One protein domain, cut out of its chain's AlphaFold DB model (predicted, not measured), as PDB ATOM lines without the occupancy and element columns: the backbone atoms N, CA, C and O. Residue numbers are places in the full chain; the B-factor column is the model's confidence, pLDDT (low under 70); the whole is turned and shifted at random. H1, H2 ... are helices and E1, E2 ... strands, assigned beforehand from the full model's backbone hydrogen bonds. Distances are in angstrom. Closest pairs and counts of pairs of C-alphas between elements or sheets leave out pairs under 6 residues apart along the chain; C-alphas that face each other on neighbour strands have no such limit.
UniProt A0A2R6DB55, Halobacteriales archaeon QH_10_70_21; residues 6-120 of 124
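What this domain is: This is residues 6 to 120 of the 124 residues of a protein of Halobacteriales archaeon QH_10_70_21 (UniProt A0A2R6DB55). Two small antiparallel sheets stand end to end as two joined lobes: a four-stranded sheet, E1 to E4, with H1 packed over one of its faces, and a strongly twisted three-stranded sheet, E5 to E7, with the short helix H3 beyond one end of it. The lobes meet where Leu 60 of E4 comes near Gly 119 of E7, and a long link, residues 61 to 81, runs from the first lobe into the second. The printed part has 115 residues, with three named helices and seven named strands in the order H1 H2 E1 E2 E3 E4 E5 E6 H3 E7; the sheets run E1 E2 E3 E4 and E5 E6 E7, both antiparallel. The class is mixed, helices and strands. The whole is compact by its radius of gyration of the C-alphas, 13.7 A, yet elongated in outline, spanning 46 by 27 by 24 A.

Where its parts are: H1, residues 6 to 16, begins with C-alpha 6 at (24.745, -55.531, 16.920) and is 15.2 A long. H2 follows as residues 20 to 24, 5.8 A. E1 is residues 29 to 33, 12.8 A; E2 is residues 39 to 44, 14.2 A; E3 is residues 47 to 52, 14.5 A; and E4 is residues 58 to 60, 6.8 A, ending with C-alpha 60 at (12.324, -53.600, 28.963). After the long link come E5, residues 82 to 86, 13.2 A, and E6, residues 92 to 98, 15.6 A. H3 is residues 102 to 107, 8.7 A. E7, residues 112 to 119, is 15.3 A long, bends by 62 degrees at residue 116, and ends with C-alpha 119 at (8.093, -55.916, 31.886).

How they stand to each other: E1 to E4 form a meander, each strand the antiparallel neighbour of the one before, and E1 and E4 are its edge strands. In the hairpin E1 and E2, N 32 and O 41 are 2.8 A apart, within hydrogen-bond range. In the hairpin E2 and E3, N 42 and O 50 are 2.9 A apart, and in the hairpin E3 and E4, N 51 and O 59 are 2.9 A apart. This sheet is only just strongly twisted, with C-alphas up to 4.0 A off its best plane. H1 is on it at a height over the sheet of 9.8 A, and the closest C-alphas of H1 and E4 are those of Ala 12 and Val 58, 6.8 A apart. H1 lies over E4 and, only just, over E3, on which 3 of its C-alphas fall. It runs across the strands, only just, at 62 degrees to E4 on the local plane. H2 touches H1, the closest C-alphas being those of Glu 9 and Gly 21, 3.9 A apart, and only grazes the sheet with Leu 24. The closest C-alphas of E4 and E7 are those of Leu 60 and Gly 119, 5.6 A apart. In the other sheet E6 is the inner strand. E5 and E6 form a hairpin, with N 85 and O 94 at 2.8 A, and E6 and E7 are antiparallel at 126 degrees, with N 115 and O 97 at 2.8 A. Residues 65 to 66 of the long link pair antiparallel with residues 112 to 114 of E7. H3 only grazes this sheet with residues 102 to 106; its Met 105 and Ala 113 of E7 have the closest C-alphas of the two, 5.8 A apart. H1 and H3 are apart. In H1, H2 and H3 every O i to N i+4 pair is within hydrogen-bond range.

The domain as a whole: The two C-alphas farthest apart are those of Ser 36 and Ala 76, 46.3 A. The link E4 to E5, 21 residues, is long, and the other links are tight. The printed part has no cut. Its mean pLDDT is 90.4, and no printed residue is under 70.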
ATOM      1  N   ALA A   6      25.439 -55.843  18.178       92.44
ATOM      2  CA  ALA A   6      24.745 -55.531  16.920       92.44
ATOM      3  C   ALA A   6      23.526 -56.438  16.639       92.44
ATOM      4  O   ALA A   6      22.527 -56.018  16.052       92.44
ATOM      5  N   ALA A   7      23.574 -57.699  17.086       92.31
ATOM      6  CA  ALA A   7      22.440 -58.608  16.954       92.31
ATOM      7  C   ALA A   7      21.322 -58.276  17.954       92.31
ATOM      8  O   ALA A   7      20.162 -58.540  17.661       92.31
ATOM      9  N   LEU A   8      21.663 -57.733  19.126       94.06
ATOM     10  CA  LEU A   8      20.698 -57.273  20.127       94.06
ATOM     11  C   LEU A   8      20.074 -55.936  19.714       94.06
ATOM     12  O   LEU A   8      18.872 -55.770  19.879       94.06
ATOM     13  N   GLU A   9      20.854 -55.035  19.108       94.50
ATOM     14  CA  GLU A   9      20.359 -53.787  18.506       94.50
ATOM     15  C   GLU A   9      19.305 -54.077  17.441       94.50
ATOM     16  O   GLU A   9      18.198 -53.558  17.517       94.50
ATOM     17  N   THR A  10      19.602 -55.000  16.520       94.69
ATOM     18  CA  THR A  10      18.645 -55.429  15.487       94.69
ATOM     19  C   THR A  10      17.337 -55.963  16.087       94.69
ATOM     20  O   THR A  10      16.259 -55.709  15.555       94.69
ATOM     21  N   VAL A  11      17.413 -56.721  17.186       93.62
ATOM     22  CA  VAL A  11      16.221 -57.268  17.857       93.62
ATOM     23  C   VAL A  11      15.412 -56.153  18.522       93.62
ATOM     24  O   VAL A  11      14.191 -56.132  18.389       93.62
ATOM     25  N   ALA A  12      16.078 -55.206  19.185       91.69
ATOM     26  CA  ALA A  12      15.425 -54.051  19.789       91.69
ATOM     27  C   ALA A  12      14.755 -53.157  18.734       91.69
ATOM     28  O   ALA A  12      13.593 -52.795  18.903       91.69
ATOM     29  N   ASP A  13      15.436 -52.878  17.620       90.81
ATOM     30  CA  ASP A  13      14.878 -52.112  16.500       90.81
ATOM     31  C   ASP A  13      13.641 -52.788  15.901       90.81
ATOM     32  O   ASP A  13      12.671 -52.129  15.527       90.81
ATOM     33  N   TYR A  14      13.659 -54.118  15.821       88.62
ATOM     34  CA  TYR A  14      12.515 -54.880  15.340       88.62
ATOM     35  C   TYR A  14      11.320 -54.810  16.301       88.62
ATOM     36  O   TYR A  14      10.185 -54.692  15.849       88.62
ATOM     37  N   GLN A  15      11.556 -54.890  17.615       85.12
ATOM     38  CA  GLN A  15      10.484 -54.960  18.615       85.12
ATOM     39  C   GLN A  15       9.921 -53.608  19.042       85.12
ATOM     40  O   GLN A  15       8.745 -53.531  19.377       85.12
ATOM     41  N   PHE A  16      10.753 -52.572  19.085       82.75
ATOM     42  CA  PHE A  16      10.380 -51.260  19.621       82.75
ATOM     43  C   PHE A  16      10.419 -50.157  18.556       82.75
ATOM     44  O   PHE A  16      10.067 -49.012  18.830       82.75
ATOM     45  N   GLY A  17      10.800 -50.505  17.325       82.38
ATOM     46  CA  GLY A  17      10.904 -49.590  16.197       82.38
ATOM     47  C   GLY A  17      12.341 -49.159  15.905       82.38
ATOM     48  O   GLY A  17      13.224 -49.208  16.756       82.38
ATOM     49  N   ALA A  18      12.570 -48.730  14.664       87.81
ATOM     50  CA  ALA A  18      13.898 -48.372  14.174       87.81
ATOM     51  C   ALA A  18      14.569 -47.287  15.035       87.81
ATOM     52  O   ALA A  18      13.968 -46.250  15.314       87.81
ATOM     53  N   GLY A  19      15.831 -47.519  15.404       86.12
ATOM     54  CA  GLY A  19      16.625 -46.628  16.249       86.12
ATOM     55  C   GLY A  19      16.550 -46.966  17.740       86.12
ATOM     56  O   GLY A  19      17.363 -46.449  18.504       86.12
ATOM     57  N   ALA A  20      15.639 -47.851  18.159       87.44
ATOM     58  CA  ALA A  20      15.526 -48.298  19.541       87.44
ATOM     59  C   ALA A  20      16.803 -48.960  20.059       87.44
ATOM     60  O   ALA A  20      17.203 -48.678  21.183       87.44
ATOM     61  N   GLY A  21      17.478 -49.788  19.260       90.62
ATOM     62  CA  GLY A  21      18.717 -50.456  19.666       90.62
ATOM     63  C   GLY A  21      19.822 -49.462  20.015       90.62
ATOM     64  O   GLY A  21      20.353 -49.490  21.123       90.62
ATOM     65  N   ALA A  22      20.102 -48.531  19.099       90.44
ATOM     66  CA  ALA A  22      21.109 -47.491  19.302       90.44
ATOM     67  C   ALA A  22      20.799 -46.624  20.528       90.44
ATOM     68  O   ALA A  22      21.692 -46.237  21.270       90.44
ATOM     69  N   ALA A  23      19.523 -46.325  20.747       86.31
ATOM     70  CA  ALA A  23      19.105 -45.424  21.797       86.31
ATOM     71  C   ALA A  23      18.931 -46.111  23.170       86.31
ATOM     72  O   ALA A  23      19.120 -45.437  24.182       86.31
ATOM     73  N   LEU A  24      18.616 -47.411  23.222       88.50
ATOM     74  CA  LEU A  24      18.589 -48.223  24.447       88.50
ATOM     75  C   LEU A  24      19.990 -48.585  24.929       88.50
ATOM     76  O   LEU A  24      20.167 -48.796  26.124       88.50
ATOM     77  N   PHE A  25      20.957 -48.706  24.015       92.69
ATOM     78  CA  PHE A  25      22.332 -49.126  24.308       92.69
ATOM     79  C   PHE A  25      23.344 -47.974  24.216       92.69
ATOM     80  O   PHE A  25      24.534 -48.200  24.014       92.69
ATOM     81  N   ASP A  26      22.861 -46.742  24.382       89.31
ATOM     82  CA  ASP A  26      23.662 -45.519  24.395       89.31
ATOM     83  C   ASP A  26      24.383 -45.364  25.744       89.31
ATOM     84  O   ASP A  26      23.768 -44.982  26.737       89.31
ATOM     85  N   GLY A  27      25.670 -45.724  25.793       88.56
ATOM     86  CA  GLY A  27      26.507 -45.649  26.995       88.56
ATOM     87  C   GLY A  27      27.504 -46.803  27.106       88.56
ATOM     88  O   GLY A  27      27.864 -47.449  26.116       88.56
ATOM     89  N   THR A  28      27.982 -47.084  28.322       94.38
ATOM     90  CA  THR A  28      28.875 -48.227  28.565       94.38
ATOM     91  C   THR A  28      28.062 -49.515  28.628       94.38
ATOM     92  O   THR A  28      27.394 -49.788  29.625       94.38
ATOM     93  N   VAL A  29      28.136 -50.324  27.569       95.38
ATOM     94  CA  VAL A  29      27.325 -51.541  27.439       95.38
ATOM     95  C   VAL A  29      28.015 -52.768  28.040       95.38
ATOM     96  O   VAL A  29      29.093 -53.173  27.604       95.38
ATOM     97  N   GLU A  30      27.337 -53.436  28.975       95.25
ATOM     98  CA  GLU A  30      27.690 -54.767  29.479       95.25
ATOM     99  C   GLU A  30      26.595 -55.771  29.098       95.25
ATOM    100  O   GLU A  30      25.431 -55.631  29.473       95.25
ATOM    101  N   VAL A  31      26.966 -56.842  28.391       95.25
ATOM    102  CA  VAL A  31      26.053 -57.961  28.125       95.25
ATOM    103  C   VAL A  31      26.340 -59.080  29.114       95.25
ATOM    104  O   VAL A  31      27.329 -59.806  28.976       95.25
ATOM    105  N   ARG A  32      25.440 -59.281  30.077       94.44
ATOM    106  CA  ARG A  32      25.487 -60.451  30.955       94.44
ATOM    107  C   ARG A  32      25.003 -61.676  30.213       94.44
ATOM    108  O   ARG A  32      23.976 -61.660  29.526       94.44
ATOM    109  N   ARG A  33      25.749 -62.761  30.382       92.94
ATOM    110  CA  ARG A  33      25.517 -64.025  29.691       92.94
ATOM    111  C   ARG A  33      25.309 -65.153  30.685       92.94
ATOM    112  O   ARG A  33      25.858 -65.144  31.783       92.94
ATOM    113  N   THR A  34      24.535 -66.148  30.273       91.50
ATOM    114  CA  THR A  34      24.484 -67.434  30.968       91.50
ATOM    115  C   THR A  34      25.842 -68.136  30.877       91.50
ATOM    116  O   THR A  34      26.668 -67.816  30.019       91.50
ATOM    117  N   SER A  35      26.049 -69.174  31.689       88.50
ATOM    118  CA  SER A  35      27.234 -70.043  31.593       88.50
ATOM    119  C   SER A  35      27.409 -70.684  30.208       88.50
ATOM    120  O   SER A  35      28.528 -70.969  29.798       88.50
ATOM    121  N   SER A  36      26.315 -70.874  29.463       86.06
ATOM    122  CA  SER A  36      26.316 -71.368  28.081       86.06
ATOM    123  C   SER A  36      26.620 -70.296  27.021       86.06
ATOM    124  O   SER A  36      26.604 -70.597  25.828       86.06
ATOM    125  N   GLY A  37      26.871 -69.046  27.425       87.62
ATOM    126  CA  GLY A  37      27.205 -67.925  26.537       87.62
ATOM    127  C   GLY A  37      25.997 -67.197  25.929       87.62
ATOM    128  O   GLY A  37      26.160 -66.243  25.160       87.62
ATOM    129  N   ARG A  38      24.769 -67.601  26.270       89.69
ATOM    130  CA  ARG A  38      23.547 -66.942  25.793       89.69
ATOM    131  C   ARG A  38      23.432 -65.545  26.425       89.69
ATOM    132  O   ARG A  38      23.588 -65.456  27.641       89.69
ATOM    133  N   PRO A  39      23.130 -64.474  25.665       92.56
ATOM    134  CA  PRO A  39      22.756 -63.195  26.267       92.56
ATOM    135  C   PRO A  39      21.564 -63.382  27.210       92.56
ATOM    136  O   PRO A  39      20.617 -64.088  26.868       92.56
ATOM    137  N   GLN A  40      21.626 -62.767  28.387       92.38
ATOM    138  CA  GLN A  40      20.554 -62.796  29.380       92.38
ATOM    139  C   GLN A  40      20.083 -61.384  29.727       92.38
ATOM    140  O   GLN A  40      18.885 -61.155  29.845       92.38
ATOM    141  N   GLN A  41      21.008 -60.441  29.908       92.19
ATOM    142  CA  GLN A  41      20.687 -59.053  30.239       92.19
ATOM    143  C   GLN A  41      21.648 -58.122  29.515       92.19
ATOM    144  O   GLN A  41      22.825 -58.453  29.363       92.19
ATOM    145  N   VAL A  42      21.149 -56.963  29.105       94.12
ATOM    146  CA  VAL A  42      21.983 -55.850  28.653       94.12
ATOM    147  C   VAL A  42      21.869 -54.749  29.688       94.12
ATOM    148  O   VAL A  42      20.765 -54.354  30.076       94.12
ATOM    149  N   LEU A  43      23.026 -54.313  30.165       92.56
ATOM    150  CA  LEU A  43      23.168 -53.211  31.088       92.56
ATOM    151  C   LEU A  43      23.843 -52.055  30.360       92.56
ATOM    152  O   LEU A  43      24.754 -52.279  29.562       92.56
ATOM    153  N   VAL A  44      23.403 -50.843  30.665       91.94
ATOM    154  CA  VAL A  44      24.006 -49.592  30.210       91.94
ATOM    155  C   VAL A  44      24.322 -48.783  31.448       91.94
ATOM    156  O   VAL A  44      23.463 -48.619  32.311       91.94
ATOM    157  N   ASP A  45      25.584 -48.384  31.583       91.38
ATOM    158  CA  ASP A  45      26.097 -47.627  32.733       91.38
ATOM    159  C   ASP A  45      25.755 -48.266  34.097       91.38
ATOM    160  O   ASP A  45      25.584 -47.603  35.118       91.38
ATOM    161  N   GLY A  46      25.694 -49.603  34.120       88.38
ATOM    162  CA  GLY A  46      25.408 -50.406  35.313       88.38
ATOM    163  C   GLY A  46      23.923 -50.680  35.572       88.38
ATOM    164  O   GLY A  46      23.610 -51.487  36.451       88.38
ATOM    165  N   GLU A  47      23.012 -50.100  34.791       86.69
ATOM    166  CA  GLU A  47      21.568 -50.300  34.924       86.69
ATOM    167  C   GLU A  47      21.019 -51.239  33.851       86.69
ATOM    168  O   GLU A  47      21.398 -51.190  32.684       86.69
ATOM    169  N   ARG A  48      20.096 -52.128  34.230       90.25
ATOM    170  CA  ARG A  48      19.497 -53.080  33.289       90.25
ATOM    171  C   ARG A  48      18.458 -52.379  32.414       90.25
ATOM    172  O   ARG A  48      17.348 -52.116  32.879       90.25
ATOM    173  N   VAL A  49      18.797 -52.187  31.143       91.31
ATOM    174  CA  VAL A  49      17.912 -51.615  30.115       91.31
ATOM    175  C   VAL A  49      17.051 -52.664  29.424       91.31
ATOM    176  O   VAL A  49      15.888 -52.386  29.155       91.31
ATOM    177  N   VAL A  50      17.557 -53.885  29.199       92.88
ATOM    178  CA  VAL A  50      16.737 -54.999  28.686       92.88
ATOM    179  C   VAL A  50      17.136 -56.359  29.258       92.88
ATOM    180  O   VAL A  50      18.293 -56.600  29.617       92.88
ATOM    181  N   SER A  51      16.175 -57.282  29.301       91.31
ATOM    182  CA  SER A  51      16.421 -58.718  29.487       91.31
ATOM    183  C   SER A  51      16.183 -59.457  28.172       91.31
ATOM    184  O   SER A  51      15.284 -59.093  27.425       91.31
ATOM    185  N   TYR A  52      16.976 -60.489  27.881       91.31
ATOM    186  CA  TYR A  52      16.871 -61.296  26.663       91.31
ATOM    187  C   TYR A  52      16.231 -62.656  26.979       91.31
ATOM    188  O   TYR A  52      16.808 -63.476  27.701       91.31
ATOM    189  N   GLY A  53      15.035 -62.880  26.441       89.19
ATOM    190  CA  GLY A  53      14.205 -64.062  26.648       89.19
ATOM    191  C   GLY A  53      14.716 -65.305  25.925       89.19
ATOM    192  O   GLY A  53      15.642 -65.253  25.103       89.19
ATOM    193  N   THR A  54      14.139 -66.469  26.255       88.50
ATOM    194  CA  THR A  54      14.526 -67.758  25.653       88.50
ATOM    195  C   THR A  54      14.102 -67.919  24.192       88.50
ATOM    196  O   THR A  54      14.786 -68.606  23.427       88.50
ATOM    197  N   ASP A  55      13.049 -67.211  23.827       86.69
ATOM    198  CA  ASP A  55      12.440 -67.011  22.509       86.69
ATOM    199  C   ASP A  55      13.278 -66.147  21.547       86.69
ATOM    200  O   ASP A  55      13.083 -66.167  20.337       86.69
ATOM    201  N   GLY A  56      14.264 -65.424  22.076       88.62
ATOM    202  CA  GLY A  56      15.101 -64.519  21.302       88.62
ATOM    203  C   GLY A  56      14.578 -63.088  21.210       88.62
ATOM    204  O   GLY A  56      15.098 -62.317  20.406       88.62
ATOM    205  N   ARG A  57      13.594 -62.746  22.040       88.62
ATOM    206  CA  ARG A  57      13.060 -61.398  22.193       88.62
ATOM    207  C   ARG A  57      13.700 -60.699  23.391       88.62
ATOM    208  O   ARG A  57      14.317 -61.334  24.246       88.62
ATOM    209  N   VAL A  58      13.561 -59.382  23.452       90.00
ATOM    210  CA  VAL A  58      13.922 -58.559  24.603       90.00
ATOM    211  C   VAL A  58      12.691 -57.985  25.291       90.00
ATOM    212  O   VAL A  58      11.684 -57.695  24.644       90.00
ATOM    213  N   THR A  59      12.797 -57.806  26.605       89.25
ATOM    214  CA  THR A  59      11.842 -57.074  27.446       89.25
ATOM    215  C   THR A  59      12.529 -55.872  28.078       89.25
ATOM    216  O   THR A  59      13.731 -55.927  28.363       89.25
ATOM    217  N   LEU A  60      11.783 -54.788  28.308       89.31
ATOM    218  CA  LEU A  60      12.324 -53.600  28.963       89.31
ATOM    219  C   LEU A  60      12.717 -53.923  30.410       89.31
ATOM    220  O   LEU A  60      11.960 -54.517  31.177       89.31
ATOM    221  N   GLY A  61      13.940 -53.548  30.770       83.69
ATOM    222  CA  GLY A  61      14.400 -53.503  32.149       83.69
ATOM    223  C   GLY A  61      13.964 -52.207  32.832       83.69
ATOM    224  O   GLY A  61      13.362 -51.336  32.207       83.69
ATOM    225  N   ALA A  62      14.305 -52.071  34.115       72.12
ATOM    226  CA  ALA A  62      13.894 -50.938  34.947       72.12
ATOM    227  C   ALA A  62      14.259 -49.574  34.335       72.12
ATOM    228  O   ALA A  62      13.486 -48.629  34.448       72.12
ATOM    229  N   ALA A  63      15.398 -49.511  33.639       78.69
ATOM    230  CA  ALA A  63      15.909 -48.296  33.015       78.69
ATOM    231  C   ALA A  63      15.579 -48.171  31.513       78.69
ATOM    232  O   ALA A  63      16.132 -47.312  30.844       78.69
ATOM    233  N   GLY A  64      14.738 -49.042  30.944       78.31
ATOM    234  CA  GLY A  64      14.557 -49.142  29.488       78.31
ATOM    235  C   GLY A  64      13.570 -48.150  28.852       78.31
ATOM    236  O   GLY A  64      13.579 -48.002  27.633       78.31
ATOM    237  N   ALA A  65      12.705 -47.482  29.624       84.50
ATOM    238  CA  ALA A  65      11.654 -46.618  29.075       84.50
ATOM    239  C   ALA A  65      12.057 -45.131  29.097       84.50
ATOM    240  O   ALA A  65      11.847 -44.420  30.084       84.50
ATOM    241  N   PHE A  66      12.632 -44.655  27.989       87.94
ATOM    242  CA  PHE A  66      13.125 -43.279  27.812       87.94
ATOM    243  C   PHE A  66      12.146 -42.369  27.056       87.94
ATOM    244  O   PHE A  66      11.396 -42.838  26.202       87.94
ATOM    245  N   ALA A  67      12.226 -41.058  27.311       87.12
ATOM    246  CA  ALA A  67      11.379 -40.025  26.703       87.12
ATOM    247  C   ALA A  67      11.444 -40.007  25.167       87.12
ATOM    248  O   ALA A  67      10.404 -40.052  24.524       87.12
ATOM    249  N   LYS A  68      12.641 -40.124  24.573       84.81
ATOM    250  CA  LYS A  68      12.841 -40.202  23.107       84.81
ATOM    251  C   LYS A  68      12.075 -41.316  22.383       84.81
ATOM    252  O   LYS A  68      12.016 -41.316  21.157       84.81
ATOM    253  N   PHE A  69      11.552 -42.300  23.112       86.25
ATOM    254  CA  PHE A  69      10.757 -43.389  22.544       86.25
ATOM    255  C   PHE A  69       9.251 -43.204  22.725       86.25
ATOM    256  O   PHE A  69       8.474 -43.950  22.125       86.25
ATOM    257  N   VAL A  70       8.823 -42.232  23.531       90.06
ATOM    258  CA  VAL A  70       7.409 -41.945  23.753       90.06
ATOM    259  C   VAL A  70       6.860 -41.247  22.515       90.06
ATOM    260  O   VAL A  70       7.294 -40.163  22.145       90.06
ATOM    261  N   ARG A  71       5.902 -41.893  21.844       91.25
ATOM    262  CA  ARG A  71       5.182 -41.295  20.706       91.25
ATOM    263  C   ARG A  71       3.905 -40.581  21.124       91.25
ATOM    264  O   ARG A  71       3.518 -39.608  20.488       91.25
ATOM    265  N   GLU A  72       3.242 -41.110  22.140       93.69
ATOM    266  CA  GLU A  72       1.972 -40.618  22.655       93.69
ATOM    267  C   GLU A  72       1.895 -40.935  24.149       93.69
ATOM    268  O   GLU A  72       2.413 -41.955  24.608       93.69
ATOM    269  N   VAL A  73       1.266 -40.041  24.905       96.12
ATOM    270  CA  VAL A  73       1.039 -40.159  26.345       96.12
ATOM    271  C   VAL A  73      -0.272 -39.456  26.687       96.12
ATOM    272  O   VAL A  73      -0.600 -38.429  26.092       96.12
ATOM    273  N   ASP A  74      -1.032 -39.995  27.643       97.00
ATOM    274  CA  ASP A  74      -2.239 -39.325  28.132       97.00
ATOM    275  C   ASP A  74      -1.855 -37.963  28.759       97.00
ATOM    276  O   ASP A  74      -1.039 -37.925  29.688       97.00
ATOM    277  N   PRO A  75      -2.433 -36.832  28.299       97.19
ATOM    278  CA  PRO A  75      -2.099 -35.491  28.795       97.19
ATOM    279  C   PRO A  75      -2.359 -35.294  30.302       97.19
ATOM    280  O   PRO A  75      -1.858 -34.338  30.914       97.19
ATOM    281  N   ALA A  76      -3.142 -36.176  30.925       97.31
ATOM    282  CA  ALA A  76      -3.382 -36.170  32.360       97.31
ATOM    283  C   ALA A  76      -2.194 -36.698  33.179       97.31
ATOM    284  O   ALA A  76      -2.110 -36.348  34.356       97.31
ATOM    285  N   VAL A  77      -1.269 -37.466  32.586       97.56
ATOM    286  CA  VAL A  77      -0.147 -38.094  33.303       97.56
ATOM    287  C   VAL A  77       0.722 -37.050  34.005       97.56
ATOM    288  O   VAL A  77       1.113 -36.013  33.442       97.56
ATOM    289  N   ARG A  78       1.034 -37.336  35.268       97.75
ATOM    290  CA  ARG A  78       1.922 -36.562  36.133       97.75
ATOM    291  C   ARG A  78       3.088 -37.421  36.625       97.75
ATOM    292  O   ARG A  78       2.946 -38.636  36.764       97.75
ATOM    293  N   PRO A  79       4.235 -36.795  36.952       97.56
ATOM    294  CA  PRO A  79       5.315 -37.497  37.626       97.56
ATOM    295  C   PRO A  79       4.806 -38.183  38.896       97.56
ATOM    296  O   PRO A  79       4.143 -37.565  39.732       97.56
ATOM    297  N   GLY A  80       5.136 -39.458  39.044       95.88
ATOM    298  CA  GLY A  80       4.690 -40.304  40.140       95.88
ATOM    299  C   GLY A  80       3.415 -41.107  39.875       95.88
ATOM    300  O   GLY A  80       3.093 -41.961  40.705       95.88
ATOM    301  N   ASP A  81       2.716 -40.885  38.762       98.19
ATOM    302  CA  ASP A  81       1.562 -41.706  38.392       98.19
ATOM    303  C   ASP A  81       2.001 -43.116  37.986       98.19
ATOM    304  O   ASP A  81       3.076 -43.317  37.419       98.19
ATOM    305  N   GLU A  82       1.162 -44.107  38.283       97.50
ATOM    306  CA  GLU A  82       1.339 -45.459  37.751       97.50
ATOM    307  C   GLU A  82       0.800 -45.503  36.321       97.50
ATOM    308  O   GLU A  82      -0.341 -45.111  36.070       97.50
ATOM    309  N   VAL A  83       1.622 -45.990  35.395       96.81
ATOM    310  CA  VAL A  83       1.343 -45.980  33.960       96.81
ATOM    311  C   VAL A  83       1.631 -47.334  33.320       96.81
ATOM    312  O   VAL A  83       2.440 -48.134  33.806       96.81
ATOM    313  N   LEU A  84       0.954 -47.568  32.201       95.31
ATOM    314  CA  LEU A  84       1.218 -48.663  31.279       95.31
ATOM    315  C   LEU A  84       2.130 -48.140  30.166       95.31
ATOM    316  O   LEU A  84       1.929 -47.034  29.667       95.31
ATOM    317  N   VAL A  85       3.129 -48.929  29.785       92.56
ATOM    318  CA  VAL A  85       3.946 -48.680  28.595       92.56
ATOM    319  C   VAL A  85       3.471 -49.639  27.525       92.56
ATOM    320  O   VAL A  85       3.582 -50.854  27.692       92.56
ATOM    321  N   GLU A  86       2.958 -49.099  26.431       91.75
ATOM    322  CA  GLU A  86       2.422 -49.868  25.315       91.75
ATOM    323  C   GLU A  86       3.264 -49.635  24.063       91.75
ATOM    324  O   GLU A  86       3.835 -48.565  23.843       91.75
ATOM    325  N   HIS A  87       3.354 -50.663  23.234       87.75
ATOM    326  CA  HIS A  87       3.805 -50.517  21.868       87.75
ATOM    327  C   HIS A  87       2.701 -49.830  21.053       87.75
ATOM    328  O   HIS A  87       1.515 -49.945  21.357       87.75
ATOM    329  N   TYR A  88       3.074 -49.126  19.984       83.75
ATOM    330  CA  TYR A  88       2.129 -48.323  19.197       83.75
ATOM    331  C   TYR A  88       1.066 -49.152  18.445       83.75
ATOM    332  O   TYR A  88       0.150 -48.579  17.862       83.75
ATOM    333  N   ASP A  89       1.192 -50.482  18.412       84.31
ATOM    334  CA  ASP A  89       0.173 -51.405  17.892       84.31
ATOM    335  C   ASP A  89      -0.833 -51.880  18.961       84.31
ATOM    336  O   ASP A  89      -1.722 -52.672  18.645       84.31
ATOM    337  N   GLY A  90      -0.713 -51.390  20.199       84.50
ATOM    338  CA  GLY A  90      -1.590 -51.702  21.329       84.50
ATOM    339  C   GLY A  90      -1.103 -52.838  22.237       84.50
ATOM    340  O   GLY A  90      -1.826 -53.230  23.150       84.50
ATOM    341  N   GLY A  91       0.091 -53.400  22.008       87.75
ATOM    342  CA  GLY A  91       0.664 -54.427  22.883       87.75
ATOM    343  C   GLY A  91       1.247 -53.853  24.181       87.75
ATOM    344  O   GLY A  91       2.084 -52.955  24.134       87.75
ATOM    345  N   LEU A  92       0.876 -54.396  25.345       89.25
ATOM    346  CA  LEU A  92       1.474 -53.997  26.626       89.25
ATOM    347  C   LEU A  92       2.938 -54.460  26.711       89.25
ATOM    348  O   LEU A  92       3.230 -55.644  26.566       89.25
ATOM    349  N   LEU A  93       3.851 -53.532  26.997       88.38
ATOM    350  CA  LEU A  93       5.285 -53.796  27.136       88.38
ATOM    351  C   LEU A  93       5.739 -53.830  28.593       88.38
ATOM    352  O   LEU A  93       6.601 -54.633  28.949       88.38
ATOM    353  N   ALA A  94       5.216 -52.934  29.430       91.00
ATOM    354  CA  ALA A  94       5.645 -52.805  30.817       91.00
ATOM    355  C   ALA A  94       4.645 -52.018  31.670       91.00
ATOM    356  O   ALA A  94       3.768 -51.324  31.159       91.00
ATOM    357  N   VAL A  95       4.832 -52.086  32.985       93.75
ATOM    358  CA  VAL A  95       4.177 -51.208  33.959       93.75
ATOM    359  C   VAL A  95       5.223 -50.502  34.807       93.75
ATOM    360  O   VAL A  95       6.267 -51.071  35.148       93.75
ATOM    361  N   GLY A  96       4.947 -49.261  35.188       94.38
ATOM    362  CA  GLY A  96       5.895 -48.483  35.968       94.38
ATOM    363  C   GLY A  96       5.340 -47.166  36.472       94.38
ATOM    364  O   GLY A  96       4.151 -46.882  36.354       94.38
ATOM    365  N   ARG A  97       6.233 -46.369  37.046       96.44
ATOM    366  CA  ARG A  97       5.940 -45.026  37.539       96.44
ATOM    367  C   ARG A  97       6.438 -43.999  36.533       96.44
ATOM    368  O   ARG A  97       7.581 -44.093  36.096       96.44
ATOM    369  N   ALA A  98       5.606 -43.028  36.177       96.38
ATOM    370  CA  ALA A  98       6.014 -41.905  35.346       96.38
ATOM    371  C   ALA A  98       7.079 -41.067  36.072       96.38
ATOM    372  O   ALA A  98       6.864 -40.618  37.197       96.38
ATOM    373  N   GLU A  99       8.212 -40.837  35.423       95.31
ATOM    374  CA  GLU A  99       9.282 -39.959  35.915       95.31
ATOM    375  C   GLU A  99       9.124 -38.529  35.370       95.31
ATOM    376  O   GLU A  99       9.545 -37.558  35.997       95.31
ATOM    377  N   LEU A 100       8.454 -38.391  34.222       95.00
ATOM    378  CA  LEU A 100       8.165 -37.119  33.561       95.00
ATOM    379  C   LEU A 100       6.654 -36.858  33.487       95.00
ATOM    380  O   LEU A 100       5.837 -37.772  33.589       95.00
ATOM    381  N   SER A 101       6.273 -35.591  33.314       96.62
ATOM    382  CA  SER A 101       4.905 -35.227  32.923       96.62
ATOM    383  C   SER A 101       4.654 -35.592  31.461       96.62
ATOM    384  O   SER A 101       5.607 -35.776  30.707       96.62
ATOM    385  N   ALA A 102       3.387 -35.619  31.038       96.31
ATOM    386  CA  ALA A 102       3.026 -35.804  29.630       96.31
ATOM    387  C   ALA A 102       3.777 -34.841  28.683       96.31
ATOM    388  O   ALA A 102       4.365 -35.282  27.696       96.31
ATOM    389  N   ASP A 103       3.838 -33.551  29.037       95.44
ATOM    390  CA  ASP A 103       4.594 -32.543  28.278       95.44
ATOM    391  C   ASP A 103       6.091 -32.891  28.233       95.44
ATOM    392  O   ASP A 103       6.700 -32.900  27.171       95.44
ATOM    393  N   GLY A 104       6.680 -33.274  29.372       93.19
ATOM    394  CA  GLY A 104       8.093 -33.657  29.434       93.19
ATOM    395  C   GLY A 104       8.414 -34.914  28.623       93.19
ATOM    396  O   GLY A 104       9.459 -34.973  27.986       93.19
ATOM    397  N   MET A 105       7.522 -35.910  28.614       94.38
ATOM    398  CA  MET A 105       7.679 -37.109  27.783       94.38
ATOM    399  C   MET A 105       7.562 -36.800  26.287       94.38
ATOM    400  O   MET A 105       8.194 -37.484  25.493       94.38
ATOM    401  N   SER A 106       6.763 -35.796  25.915       91.06
ATOM    402  CA  SER A 106       6.534 -35.414  24.515       91.06
ATOM    403  C   SER A 106       7.620 -34.481  23.966       91.06
ATOM    404  O   SER A 106       7.915 -34.527  22.775       91.06
ATOM    405  N   ASP A 107       8.219 -33.644  24.822       90.31
ATOM    406  CA  ASP A 107       9.159 -32.594  24.411       90.31
ATOM    407  C   ASP A 107      10.640 -32.997  24.534       90.31
ATOM    408  O   ASP A 107      11.503 -32.343  23.942       90.31
ATOM    409  N   PHE A 108      10.978 -34.015  25.335       87.25
ATOM    410  CA  PHE A 108      12.375 -34.360  25.628       87.25
ATOM    411  C   PHE A 108      12.891 -35.561  24.825       87.25
ATOM    412  O   PHE A 108      12.377 -36.670  24.918       87.25
ATOM    413  N   ASP A 109      14.041 -35.379  24.170       80.44
ATOM    414  CA  ASP A 109      14.791 -36.454  23.495       80.44
ATOM    415  C   ASP A 109      15.739 -37.227  24.439       80.44
ATOM    416  O   ASP A 109      16.538 -38.068  24.018       80.44
ATOM    417  N   THR A 110      15.706 -36.935  25.740       79.69
ATOM    418  CA  THR A 110      16.588 -37.556  26.740       79.69
ATOM    419  C   THR A 110      15.870 -37.738  28.069       79.69
ATOM    420  O   THR A 110      14.913 -37.026  28.364       79.69
ATOM    421  N   GLY A 111      16.375 -38.654  28.898       80.38
ATOM    422  CA  GLY A 111      15.840 -38.912  30.234       80.38
ATOM    423  C   GLY A 111      14.830 -40.058  30.276       80.38
ATOM    424  O   GLY A 111      14.247 -40.451  29.263       80.38
ATOM    425  N   MET A 112      14.671 -40.633  31.466       88.81
ATOM    426  CA  MET A 112      13.722 -41.712  31.727       88.81
ATOM    427  C   MET A 112      12.300 -41.152  31.704       88.81
ATOM    428  O   MET A 112      12.016 -40.179  32.394       88.81
ATOM    429  N   ALA A 113      11.413 -41.758  30.917       93.25
ATOM    430  CA  ALA A 113       9.991 -41.430  30.925       93.25
ATOM    431  C   ALA A 113       9.259 -42.219  32.009       93.25
ATOM    432  O   ALA A 113       8.433 -41.664  32.731       93.25
ATOM    433  N   VAL A 114       9.581 -43.508  32.139       94.50
ATOM    434  CA  VAL A 114       8.930 -44.416  33.086       94.50
ATOM    435  C   VAL A 114       9.981 -45.267  33.790       94.50
ATOM    436  O   VAL A 114      10.739 -45.985  33.144       94.50
ATOM    437  N   SER A 115       9.987 -45.243  35.120       90.06
ATOM    438  CA  SER A 115      10.711 -46.227  35.921       90.06
ATOM    439  C   SER A 115       9.932 -47.540  35.891       90.06
ATOM    440  O   SER A 115       8.905 -47.687  36.566       90.06
ATOM    441  N   VAL A 116      10.403 -48.505  35.097       91.12
ATOM    442  CA  VAL A 116       9.718 -49.787  34.890       91.12
ATOM    443  C   VAL A 116       9.850 -50.664  36.137       91.12
ATOM    444  O   VAL A 116      10.951 -50.979  36.586       91.12
ATOM    445  N   ARG A 117       8.712 -51.098  36.686       89.00
ATOM    446  CA  ARG A 117       8.671 -52.072  37.786       89.00
ATOM    447  C   ARG A 117       8.699 -53.498  37.254       89.00
ATOM    448  O   ARG A 117       9.417 -54.330  37.803       89.00
ATOM    449  N   ASP A 118       7.907 -53.765  36.221       85.88
ATOM    450  CA  ASP A 118       7.814 -55.084  35.606       85.88
ATOM    451  C   ASP A 118       7.563 -54.968  34.101       85.88
ATOM    452  O   ASP A 118       6.841 -54.076  33.649       85.88
ATOM    453  N   GLY A 119       8.190 -55.857  33.340       84.75
ATOM    454  CA  GLY A 119       8.093 -55.916  31.886       84.75
ATOM    455  C   GLY A 119       7.303 -57.145  31.468       84.75
ATOM    456  O   GLY A 119       7.496 -58.226  32.025       84.75
ATOM    457  N   VAL A 120       6.440 -57.002  30.468       81.81
ATOM    458  CA  VAL A 120       5.710 -58.132  29.901       81.81
ATOM    459  C   VAL A 120       6.706 -58.989  29.110       81.81
ATOM    460  O   VAL A 120       7.385 -58.466  28.219       81.81
TER     461      VAL A 120